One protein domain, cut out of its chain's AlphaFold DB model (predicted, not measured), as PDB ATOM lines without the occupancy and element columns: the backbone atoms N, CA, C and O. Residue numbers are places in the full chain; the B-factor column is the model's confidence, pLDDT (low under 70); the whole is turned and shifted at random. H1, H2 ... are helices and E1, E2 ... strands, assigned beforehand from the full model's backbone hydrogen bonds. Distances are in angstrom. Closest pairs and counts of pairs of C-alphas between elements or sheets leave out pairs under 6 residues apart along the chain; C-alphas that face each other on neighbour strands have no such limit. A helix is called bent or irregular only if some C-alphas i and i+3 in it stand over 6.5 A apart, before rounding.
ATOM      1  N   VAL A   9      -4.400  24.324  20.223       97.38
ATOM      2  CA  VAL A   9      -3.057  23.802  20.527       97.38
ATOM      3  C   VAL A   9      -2.330  23.439  19.241       97.38
ATOM      4  O   VAL A   9      -2.836  22.665  18.431       97.38
ATOM      5  N   PHE A  10      -1.113  23.953  19.090       97.75
ATOM      6  CA  PHE A  10      -0.192  23.562  18.028       97.75
ATOM      7  C   PHE A  10       0.831  22.574  18.585       97.75
ATOM      8  O   PHE A  10       1.491  22.850  19.582       97.75
ATOM      9  N   THR A  11       0.974  21.425  17.935       97.25
ATOM     10  CA  THR A  11       1.960  20.396  18.289       97.25
ATOM     11  C   THR A  11       2.993  20.311  17.168       97.25
ATOM     12  O   THR A  11       2.671  19.895  16.055       97.25
ATOM     13  N   THR A  12       4.221  20.750  17.441       95.44
ATOM     14  CA  THR A  12       5.190  21.216  16.429       95.44
ATOM     15  C   THR A  12       6.268  20.192  16.058       95.44
ATOM     16  O   THR A  12       7.380  20.566  15.715       95.44
ATOM     17  N   SER A  13       5.964  18.896  16.132       90.06
ATOM     18  CA  SER A  13       6.891  17.836  15.718       90.06
ATOM     19  C   SER A  13       6.133  16.635  15.165       90.06
ATOM     20  O   SER A  13       5.066  16.272  15.678       90.06
ATOM     21  N   PHE A  14       6.707  15.984  14.150       87.06
ATOM     22  CA  PHE A  14       6.147  14.787  13.519       87.06
ATOM     23  C   PHE A  14       5.766  13.713  14.548       87.06
ATOM     24  O   PHE A  14       4.668  13.155  14.498       87.06
ATOM     25  N   GLY A  15       6.634  13.484  15.541       89.44
ATOM     26  CA  GLY A  15       6.461  12.452  16.569       89.44
ATOM     27  C   GLY A  15       5.223  12.623  17.457       89.44
ATOM     28  O   GLY A  15       4.812  11.667  18.107       89.44
ATOM     29  N   TYR A  16       4.586  13.799  17.464       95.88
ATOM     30  CA  TYR A  16       3.406  14.074  18.290       95.88
ATOM     31  C   TYR A  16       2.078  13.624  17.663       95.88
ATOM     32  O   TYR A  16       1.030  13.835  18.271       95.88
ATOM     33  N   MET A  17       2.077  13.021  16.468       94.62
ATOM     34  CA  MET A  17       0.847  12.768  15.700       94.62
ATOM     35  C   MET A  17      -0.193  11.940  16.472       94.62
ATOM     36  O   MET A  17      -1.343  12.362  16.603       94.62
ATOM     37  N   GLU A  18       0.195  10.779  17.009       96.12
ATOM     38  CA  GLU A  18      -0.740   9.891  17.721       96.12
ATOM     39  C   GLU A  18      -1.278  10.536  19.001       96.12
ATOM     40  O   GLU A  18      -2.480  10.484  19.274       96.12
ATOM     41  N   ASP A  19      -0.405  11.193  19.767       97.62
ATOM     42  CA  ASP A  19      -0.788  11.864  21.007       97.62
ATOM     43  C   ASP A  19      -1.690  13.073  20.749       97.62
ATOM     44  O   ASP A  19      -2.619  13.324  21.517       97.62
ATOM     45  N   THR A  20      -1.490  13.776  19.631       97.88
ATOM     46  CA  THR A  20      -2.350  14.890  19.212       97.88
ATOM     47  C   THR A  20      -3.747  14.397  18.850       97.88
ATOM     48  O   THR A  20      -4.740  14.970  19.296       97.88
ATOM     49  N   VAL A  21      -3.849  13.287  18.110       97.62
ATOM     50  CA  VAL A  21      -5.137  12.649  17.791       97.62
ATOM     51  C   VAL A  21      -5.844  12.171  19.062       97.62
ATOM     52  O   VAL A  21      -7.038  12.419  19.246       97.62
ATOM     53  N   LYS A  22      -5.106  11.537  19.980       97.81
ATOM     54  CA  LYS A  22      -5.627  11.091  21.279       97.81
ATOM     55  C   LYS A  22      -6.121  12.267  22.128       97.81
ATOM     56  O   LYS A  22      -7.187  12.174  22.735       97.81
ATOM     57  N   ALA A  23      -5.381  13.375  22.156       97.19
ATOM     58  CA  ALA A  23      -5.794  14.599  22.833       97.19
ATOM     59  C   ALA A  23      -7.050  15.205  22.187       97.19
ATOM     60  O   ALA A  23      -7.981  15.558  22.908       97.19
ATOM     61  N   GLY A  24      -7.126  15.231  20.853       97.12
ATOM     62  CA  GLY A  24      -8.309  15.664  20.108       97.12
ATOM     63  C   GLY A  24      -9.569  14.883  20.477       97.12
ATOM     64  O   GLY A  24     -10.618  15.484  20.691       97.12
ATOM     65  N   GLY A  25      -9.457  13.562  20.650       97.38
ATOM     66  CA  GLY A  25     -10.561  12.722  21.129       97.38
ATOM     67  C   GLY A  25     -10.967  12.990  22.585       97.38
ATOM     68  O   GLY A  25     -12.140  12.864  22.926       97.38
ATOM     69  N   LYS A  26     -10.019  13.386  23.446       97.44
ATOM     70  CA  LYS A  26     -10.286  13.737  24.852       97.44
ATOM     71  C   LYS A  26     -10.936  15.119  25.006       97.44
ATOM     72  O   LYS A  26     -11.691  15.319  25.955       97.44
ATOM     73  N   TYR A  27     -10.643  16.052  24.102       97.06
ATOM     74  CA  TYR A  27     -11.103  17.444  24.154       97.06
ATOM     75  C   TYR A  27     -11.813  17.838  22.845       97.06
ATOM     76  O   TYR A  27     -11.257  18.598  22.048       97.06
ATOM     77  N   PRO A  28     -13.024  17.310  22.583       96.38
ATOM     78  CA  PRO A  28     -13.712  17.484  21.300       96.38
ATOM     79  C   PRO A  28     -14.137  18.933  21.006       96.38
ATOM     80  O   PRO A  28     -14.373  19.280  19.851       96.38
ATOM     81  N   ASP A  29     -14.226  19.782  22.034       95.06
ATOM     82  CA  ASP A  29     -14.526  21.215  21.941       95.06
ATOM     83  C   ASP A  29     -13.289  22.080  21.641       95.06
ATOM     84  O   ASP A  29     -13.422  23.267  21.346       95.06
ATOM     85  N   LYS A  30     -12.086  21.499  21.703       96.94
ATOM     86  CA  LYS A  30     -10.806  22.182  21.470       96.94
ATOM     87  C   LYS A  30     -10.247  21.854  20.098       96.94
ATOM     88  O   LYS A  30     -10.558  20.812  19.523       96.94
ATOM     89  N   LYS A  31      -9.408  22.745  19.569       97.56
ATOM     90  CA  LYS A  31      -8.777  22.597  18.254       97.56
ATOM     91  C   LYS A  31      -7.310  22.224  18.396       97.56
ATOM     92  O   LYS A  31      -6.592  22.793  19.213       97.56
ATOM     93  N   PHE A  32      -6.862  21.289  17.570       97.75
ATOM     94  CA  PHE A  32      -5.484  20.823  17.544       97.75
ATOM     95  C   PHE A  32      -4.934  20.935  16.130       97.75
ATOM     96  O   PHE A  32      -5.597  20.539  15.175       97.75
ATOM     97  N   MET A  33      -3.719  21.450  16.010       97.69
ATOM     98  CA  MET A  33      -3.011  21.583  14.745       97.69
ATOM     99  C   MET A  33      -1.687  20.832  14.850       97.69
ATOM    100  O   MET A  33      -0.784  21.243  15.584       97.69
ATOM    101  N   HIS A  34      -1.578  19.717  14.130       97.12
ATOM    102  CA  HIS A  34      -0.388  18.869  14.112       97.12
ATOM    103  C   HIS A  34       0.547  19.250  12.963       97.12
ATOM    104  O   HIS A  34       0.133  19.299  11.807       97.12
ATOM    105  N   CYS A  35       1.806  19.543  13.290       94.50
ATOM    106  CA  CYS A  35       2.825  19.872  12.299       94.50
ATOM    107  C   CYS A  35       3.339  18.600  11.611       94.50
ATOM    108  O   CYS A  35       3.637  17.626  12.304       94.50
ATOM    109  N   SER A  36       3.524  18.624  10.287       88.25
ATOM    110  CA  SER A  36       4.191  17.598   9.444       88.25
ATOM    111  C   SER A  36       3.528  16.212   9.342       88.25
ATOM    112  O   SER A  36       3.892  15.422   8.470       88.25
ATOM    113  N   GLY A  37       2.552  15.885  10.194       87.00
ATOM    114  CA  GLY A  37       1.815  14.624  10.103       87.00
ATOM    115  C   GLY A  37       0.653  14.660   9.120       87.00
ATOM    116  O   GLY A  37       0.409  15.636   8.417       87.00
ATOM    117  N   PHE A  38      -0.082  13.550   9.083       87.81
ATOM    118  CA  PHE A  38      -1.126  13.302   8.081       87.81
ATOM    119  C   PHE A  38      -2.449  12.792   8.671       87.81
ATOM    120  O   PHE A  38      -3.428  12.638   7.940       87.81
ATOM    121  N   LYS A  39      -2.508  12.491   9.976       91.44
ATOM    122  CA  LYS A  39      -3.744  12.041  10.632       91.44
ATOM    123  C   LYS A  39      -4.599  13.235  11.039       91.44
ATOM    124  O   LYS A  39      -4.151  14.100  11.783       91.44
ATOM    125  N   GLN A  40      -5.853  13.224  10.600       94.50
ATOM    126  CA  GLN A  40      -6.849  14.244  10.913       94.50
ATOM    127  C   GLN A  40      -8.082  13.617  11.580       94.50
ATOM    128  O   GLN A  40      -8.456  12.479  11.296       94.50
ATOM    129  N   THR A  41      -8.741  14.383  12.446       95.50
ATOM    130  CA  THR A  41     -10.077  14.113  13.016       95.50
ATOM    131  C   THR A  41     -10.889  15.412  12.958       95.50
ATOM    132  O   THR A  41     -10.294  16.454  12.718       95.50
ATOM    133  N   PRO A  42     -12.214  15.454  13.200       95.81
ATOM    134  CA  PRO A  42     -12.995  16.693  13.048       95.81
ATOM    135  C   PRO A  42     -12.438  17.951  13.754       95.81
ATOM    136  O   PRO A  42     -12.701  19.069  13.308       95.81
ATOM    137  N   ASN A  43     -11.658  17.789  14.827       96.75
ATOM    138  CA  ASN A  43     -11.011  18.870  15.573       96.75
ATOM    139  C   ASN A  43      -9.469  18.828  15.572       96.75
ATOM    140  O   ASN A  43      -8.852  19.671  16.223       96.75
ATOM    141  N   VAL A  44      -8.859  17.889  14.843       97.56
ATOM    142  CA  VAL A  44      -7.407  17.783  14.647       97.56
ATOM    143  C   VAL A  44      -7.107  18.019  13.170       97.56
ATOM    144  O   VAL A  44      -7.443  17.184  12.325       97.56
ATOM    145  N   GLY A  45      -6.502  19.163  12.867       96.88
ATOM    146  CA  GLY A  45      -5.982  19.484  11.544       96.88
ATOM    147  C   GLY A  45      -4.480  19.284  11.444       96.88
ATOM    148  O   GLY A  45      -3.787  19.129  12.450       96.88
ATOM    149  N   THR A  46      -3.978  19.315  10.215       95.38
ATOM    150  CA  THR A  46      -2.547  19.195   9.916       95.38
ATOM    151  C   THR A  46      -2.059  20.409   9.144       95.38
ATOM    152  O   THR A  46      -2.805  21.029   8.379       95.38
ATOM    153  N   TYR A  47      -0.804  20.774   9.377       95.44
ATOM    154  CA  TYR A  47      -0.142  21.851   8.660       95.44
ATOM    155  C   TYR A  47       1.346  21.549   8.497       95.44
ATOM    156  O   TYR A  47       1.959  20.902   9.342       95.44
ATOM    157  N   PHE A  48       1.940  22.016   7.407       93.88
ATOM    158  CA  PHE A  48       3.367  21.921   7.170       93.88
ATOM    159  C   PHE A  48       3.836  22.974   6.164       93.88
ATOM    160  O   PHE A  48       3.184  23.202   5.142       93.88
ATOM    161  N   ALA A  49       4.986  23.578   6.453       94.88
ATOM    162  CA  ALA A  49       5.749  24.372   5.507       94.88
ATOM    163  C   ALA A  49       6.823  23.462   4.903       94.88
ATOM    164  O   ALA A  49       7.830  23.181   5.551       94.88
ATOM    165  N   ASP A  50       6.600  22.949   3.694       94.62
ATOM    166  CA  ASP A  50       7.553  22.008   3.107       94.62
ATOM    167  C   ASP A  50       8.697  22.728   2.386       94.62
ATOM    168  O   ASP A  50       8.506  23.653   1.595       94.62
ATOM    169  N   LEU A  51       9.909  22.250   2.648       96.00
ATOM    170  CA  LEU A  51      11.173  22.819   2.211       96.00
ATOM    171  C   LEU A  51      11.737  22.172   0.940       96.00
ATOM    172  O   LEU A  51      12.803  22.566   0.479       96.00
ATOM    173  N   TRP A 179       6.619  30.305   9.923       94.75
ATOM    174  CA  TRP A 179       5.432  29.667  10.496       94.75
ATOM    175  C   TRP A 179       4.323  30.681  10.804       94.75
ATOM    176  O   TRP A 179       3.151  30.309  10.898       94.75
ATOM    177  N   GLY A 180       4.677  31.963  10.943       95.50
ATOM    178  CA  GLY A 180       3.766  33.041  11.300       95.50
ATOM    179  C   GLY A 180       2.642  33.196  10.284       95.50
ATOM    180  O   GLY A 180       1.482  33.300  10.682       95.50
ATOM    181  N   VAL A 181       2.945  33.105   8.984       94.88
ATOM    182  CA  VAL A 181       1.908  33.184   7.937       94.88
ATOM    183  C   VAL A 181       0.872  32.062   8.057       94.88
ATOM    184  O   VAL A 181      -0.320  32.296   7.846       94.88
ATOM    185  N   MET A 182       1.294  30.858   8.457       95.69
ATOM    186  CA  MET A 182       0.392  29.724   8.669       95.69
ATOM    187  C   MET A 182      -0.421  29.899   9.951       95.69
ATOM    188  O   MET A 182      -1.640  29.732   9.933       95.69
ATOM    189  N   TYR A 183       0.235  30.261  11.057       96.81
ATOM    190  CA  TYR A 183      -0.420  30.449  12.351       96.81
ATOM    191  C   TYR A 183      -1.472  31.546  12.300       96.81
ATOM    192  O   TYR A 183      -2.600  31.314  12.733       96.81
ATOM    193  N   VAL A 184      -1.146  32.699  11.709       96.50
ATOM    194  CA  VAL A 184      -2.098  33.799  11.524       96.50
ATOM    195  C   VAL A 184      -3.294  33.331  10.704       96.50
ATOM    196  O   VAL A 184      -4.426  33.532  11.131       96.50
ATOM    197  N   LYS A 185      -3.076  32.643   9.576       95.19
ATOM    198  CA  LYS A 185      -4.180  32.145   8.744       95.19
ATOM    199  C   LYS A 185      -5.082  31.169   9.494       95.19
ATOM    200  O   LYS A 185      -6.299  31.313   9.448       95.19
ATOM    201  N   ILE A 186      -4.495  30.175  10.159       95.94
ATOM    202  CA  ILE A 186      -5.246  29.128  10.857       95.94
ATOM    203  C   ILE A 186      -6.038  29.726  12.024       95.94
ATOM    204  O   ILE A 186      -7.219  29.422  12.181       95.94
ATOM    205  N   LEU A 187      -5.410  30.585  12.831       97.06
ATOM    206  CA  LEU A 187      -6.070  31.236  13.962       97.06
ATOM    207  C   LEU A 187      -7.166  32.201  13.504       97.06
ATOM    208  O   LEU A 187      -8.227  32.224  14.121       97.06
ATOM    209  N   GLN A 188      -6.950  32.937  12.411       96.94
ATOM    210  CA  GLN A 188      -7.965  33.815  11.829       96.94
ATOM    211  C   GLN A 188      -9.176  33.012  11.339       96.94
ATOM    212  O   GLN A 188     -10.306  33.334  11.692       96.94
ATOM    213  N   ASP A 189      -8.958  31.912  10.613       96.44
ATOM    214  CA  ASP A 189     -10.050  31.048  10.154       96.44
ATOM    215  C   ASP A 189     -10.848  30.450  11.322       96.44
ATOM    216  O   ASP A 189     -12.070  30.296  11.243       96.44
ATOM    217  N   LEU A 190     -10.159  30.079  12.405       95.75
ATOM    218  CA  LEU A 190     -10.785  29.570  13.622       95.75
ATOM    219  C   LEU A 190     -11.611  30.652  14.321       95.75
ATOM    220  O   LEU A 190     -12.742  30.379  14.718       95.75
ATOM    221  N   TYR A 191     -11.069  31.866  14.433       96.38
ATOM    222  CA  TYR A 191     -11.745  33.019  15.022       96.38
ATOM    223  C   TYR A 191     -12.995  33.423  14.225       96.38
ATOM    224  O   TYR A 191     -14.056  33.634  14.807       96.38
ATOM    225  N   ASP A 192     -12.900  33.439  12.894       97.50
ATOM    226  CA  ASP A 192     -14.006  33.790  11.994       97.50
ATOM    227  C   ASP A 192     -15.039  32.657  11.832       97.50
ATOM    228  O   ASP A 192     -16.052  32.825  11.150       97.50
ATOM    229  N   GLY A 193     -14.787  31.477  12.410       95.88
ATOM    230  CA  GLY A 193     -15.644  30.298  12.257       95.88
ATOM    231  C   GLY A 193     -15.646  29.710  10.839       95.88
ATOM    232  O   GLY A 193     -16.554  28.961  10.481       95.88
ATOM    233  N   THR A 194     -14.640  30.034  10.024       96.56
ATOM    234  CA  THR A 194     -14.513  29.588   8.626       96.56
ATOM    235  C   THR A 194     -13.502  28.459   8.436       96.56
ATOM    236  O   THR A 194     -13.368  27.933   7.327       96.56
ATOM    237  N   TRP A 195     -12.815  28.055   9.510       95.50
ATOM    238  CA  TRP A 195     -11.838  26.973   9.489       95.50
ATOM    239  C   TRP A 195     -12.415  25.690   8.906       95.50
ATOM    240  O   TRP A 195     -13.443  25.166   9.343       95.50
ATOM    241  N   LYS A 196     -11.690  25.156   7.926       91.94
ATOM    242  CA  LYS A 196     -11.943  23.850   7.334       91.94
ATOM    243  C   LYS A 196     -10.798  22.941   7.712       91.94
ATOM    244  O   LYS A 196      -9.644  23.352   7.649       91.94
ATOM    245  N   ASN A 197     -11.121  21.694   8.033       90.44
ATOM    246  CA  ASN A 197     -10.095  20.699   8.276       90.44
ATOM    247  C   ASN A 197      -9.489  20.225   6.950       90.44
ATOM    248  O   ASN A 197      -9.881  19.202   6.392       90.44
ATOM    249  N   VAL A 198      -8.600  21.048   6.408       88.75
ATOM    250  CA  VAL A 198      -7.808  20.759   5.218       88.75
ATOM    251  C   VAL A 198      -6.352  20.641   5.627       88.75
ATOM    252  O   VAL A 198      -5.898  21.293   6.562       88.75
ATOM    253  N   ASP A 199      -5.611  19.797   4.920       86.38
ATOM    254  CA  ASP A 199      -4.176  19.672   5.144       86.38
ATOM    255  C   ASP A 199      -3.430  20.879   4.550       86.38
ATOM    256  O   ASP A 199      -3.290  20.997   3.324       86.38
ATOM    257  N   HIS A 200      -2.972  21.783   5.419       90.62
ATOM    258  CA  HIS A 200      -2.252  22.995   5.035       90.62
ATOM    259  C   HIS A 200      -0.804  22.667   4.672       90.62
ATOM    260  O   HIS A 200       0.084  22.752   5.506       90.62
ATOM    261  N   TRP A 201      -0.562  22.311   3.414       92.31
ATOM    262  CA  TRP A 201       0.780  22.082   2.879       92.31
ATOM    263  C   TRP A 201       1.225  23.285   2.063       92.31
ATOM    264  O   TRP A 201       0.795  23.448   0.919       92.31
ATOM    265  N   TRP A 202       2.021  24.152   2.675       95.19
ATOM    266  CA  TRP A 202       2.437  25.422   2.094       95.19
ATOM    267  C   TRP A 202       3.909  25.379   1.703       95.19
ATOM    268  O   TRP A 202       4.721  24.708   2.335       95.19
ATOM    269  N   LEU A 203       4.229  26.066   0.616       95.25
ATOM    270  CA  LEU A 203       5.533  26.061  -0.030       95.25
ATOM    271  C   LEU A 203       6.046  27.500  -0.167       95.25
ATOM    272  O   LEU A 203       5.663  28.404   0.581       95.25
ATOM    273  N   ILE A 204       6.917  27.718  -1.151       96.50
ATOM    274  CA  ILE A 204       7.442  29.034  -1.517       96.50
ATOM    275  C   ILE A 204       6.326  29.979  -1.971       96.50
ATOM    276  O   ILE A 204       6.366  31.168  -1.664       96.50
ATOM    277  N   ARG A 205       5.318  29.460  -2.679       94.81
ATOM    278  CA  ARG A 205       4.185  30.246  -3.186       94.81
ATOM    279  C   ARG A 205       3.418  30.961  -2.078       94.81
ATOM    280  O   ARG A 205       3.012  32.105  -2.249       94.81
ATOM    281  N   GLU A 206       3.217  30.284  -0.957       94.69
ATOM    282  CA  GLU A 206       2.497  30.818   0.197       94.69
ATOM    283  C   GLU A 206       3.417  31.580   1.168       94.69
ATOM    284  O   GLU A 206       2.968  31.976   2.239       94.69
ATOM    285  N   ASN A 207       4.692  31.790   0.810       93.88
ATOM    286  CA  ASN A 207       5.741  32.364   1.662       93.88
ATOM    287  C   ASN A 207       6.007  31.592   2.966       93.88
ATOM    288  O   ASN A 207       6.651  32.124   3.863       93.88
ATOM    289  N   ALA A 208       5.559  30.338   3.075       95.94
ATOM    290  CA  ALA A 208       5.861  29.506   4.237       95.94
ATOM    291  C   ALA A 208       7.309  28.999   4.191       95.94
ATOM    292  O   ALA A 208       7.989  28.985   5.210       95.94
ATOM    293  N   ALA A 209       7.800  28.632   3.001       97.00
ATOM    294  CA  ALA A 209       9.201  28.289   2.768       97.00
ATOM    295  C   ALA A 209       9.930  29.449   2.077       97.00
ATOM    296  O   ALA A 209       9.501  29.942   1.031       97.00
ATOM    297  N   ILE A 210      11.062  29.874   2.632       97.44
ATOM    298  CA  ILE A 210      11.828  31.025   2.146       97.44
ATOM    299  C   ILE A 210      13.261  30.573   1.849       97.44
ATOM    300  O   ILE A 210      13.880  29.852   2.630       97.44
TER     301      ILE A 210
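What this domain is: This is residues 9 to 51 and 179 to 210 of the 304 residues of the protein "BMP family ABC transporter substrate-binding protein" of Desulfobacterales bacterium (UniProt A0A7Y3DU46). A small twisted sheet of four parallel strands stands between two helices, H1 covering one face over E2 and H2 the other face over E3, both running along the strands. The two edge strands E1 and E4 are short, and after E4 residues 203 to 210 curl round beyond its end. The printed part has 75 residues with two named helices and four named strands, in the order E1, H1, E2, E3, H2, E4; the sheet's order is E1, E2, E3, E4, and the class is mixed, helices and strands. The whole is compact, with a radius of gyration of the C-alphas of 11.9 A, and flat, spanning 36 by 30 by 16 A.

Where its parts are: Begin with the sheet and find E3, residues 44 to 49, the longest strand at 17.3 A, from C-alpha 44 at (-7.407, 17.783, 14.647). Beside it look for E2, residues 31 to 35, 13.3 A, and E4, residues 200 to 202, 6.0 A. E1, residues 9 to 11, 6.5 A, begins at C-alpha 9, (-3.057, 23.802, 20.527). H1, residues 14 to 26, is 20.0 A long and irregular: C-alphas 15 and 18 are 7.7 A apart. H2, residues 179 to 191, runs 18.1 A to C-alpha 191 at (-11.745, 33.019, 15.022).

How they stand to each other: Look first at inner strands E2 and E3, parallel at 34 degrees, where N 45 and O 32 are 2.8 A apart, within hydrogen-bond range. E3 has a staggered pairing: residues 44 to 47 pair with E2 and 47 to 49 with E4. E3 and E4 are parallel at 3 degrees, with N 48 and O 200 at 2.8 A. E1 and E2 are parallel at 19 degrees, with N 11 and O 33 at 2.9 A. E1, H1 and E2 form a strand-helix-strand unit, two parallel neighbour strands with a helix between, and its crossover is right-handed. H1 is on the sheet at a height of 8.5 A over it; its closest C-alphas to E2 are Phe 14 and Cys 35, 6.2 A. H2 is on the opposite face at a height of 9.3 A; its closest C-alphas to E3 are Trp 179 and Ala 49, 7.3 A. These are three layers, a sheet with helices on both faces; H1 and H2 are apart. In H2 every O i to N i+4 pair is within hydrogen-bond range, in H1 7 of 9.

The domain as a whole: The two C-alphas farthest apart are those of Lys 26 and Ile 210, 36.1 A. Residues 52 to 178 are not printed, and C-alphas 51 and 179 across the cut are 12.2 A apart. Of the links that are printed whole, none is long. The mean pLDDT of the printed part is 95.0, and no printed residue is under 70.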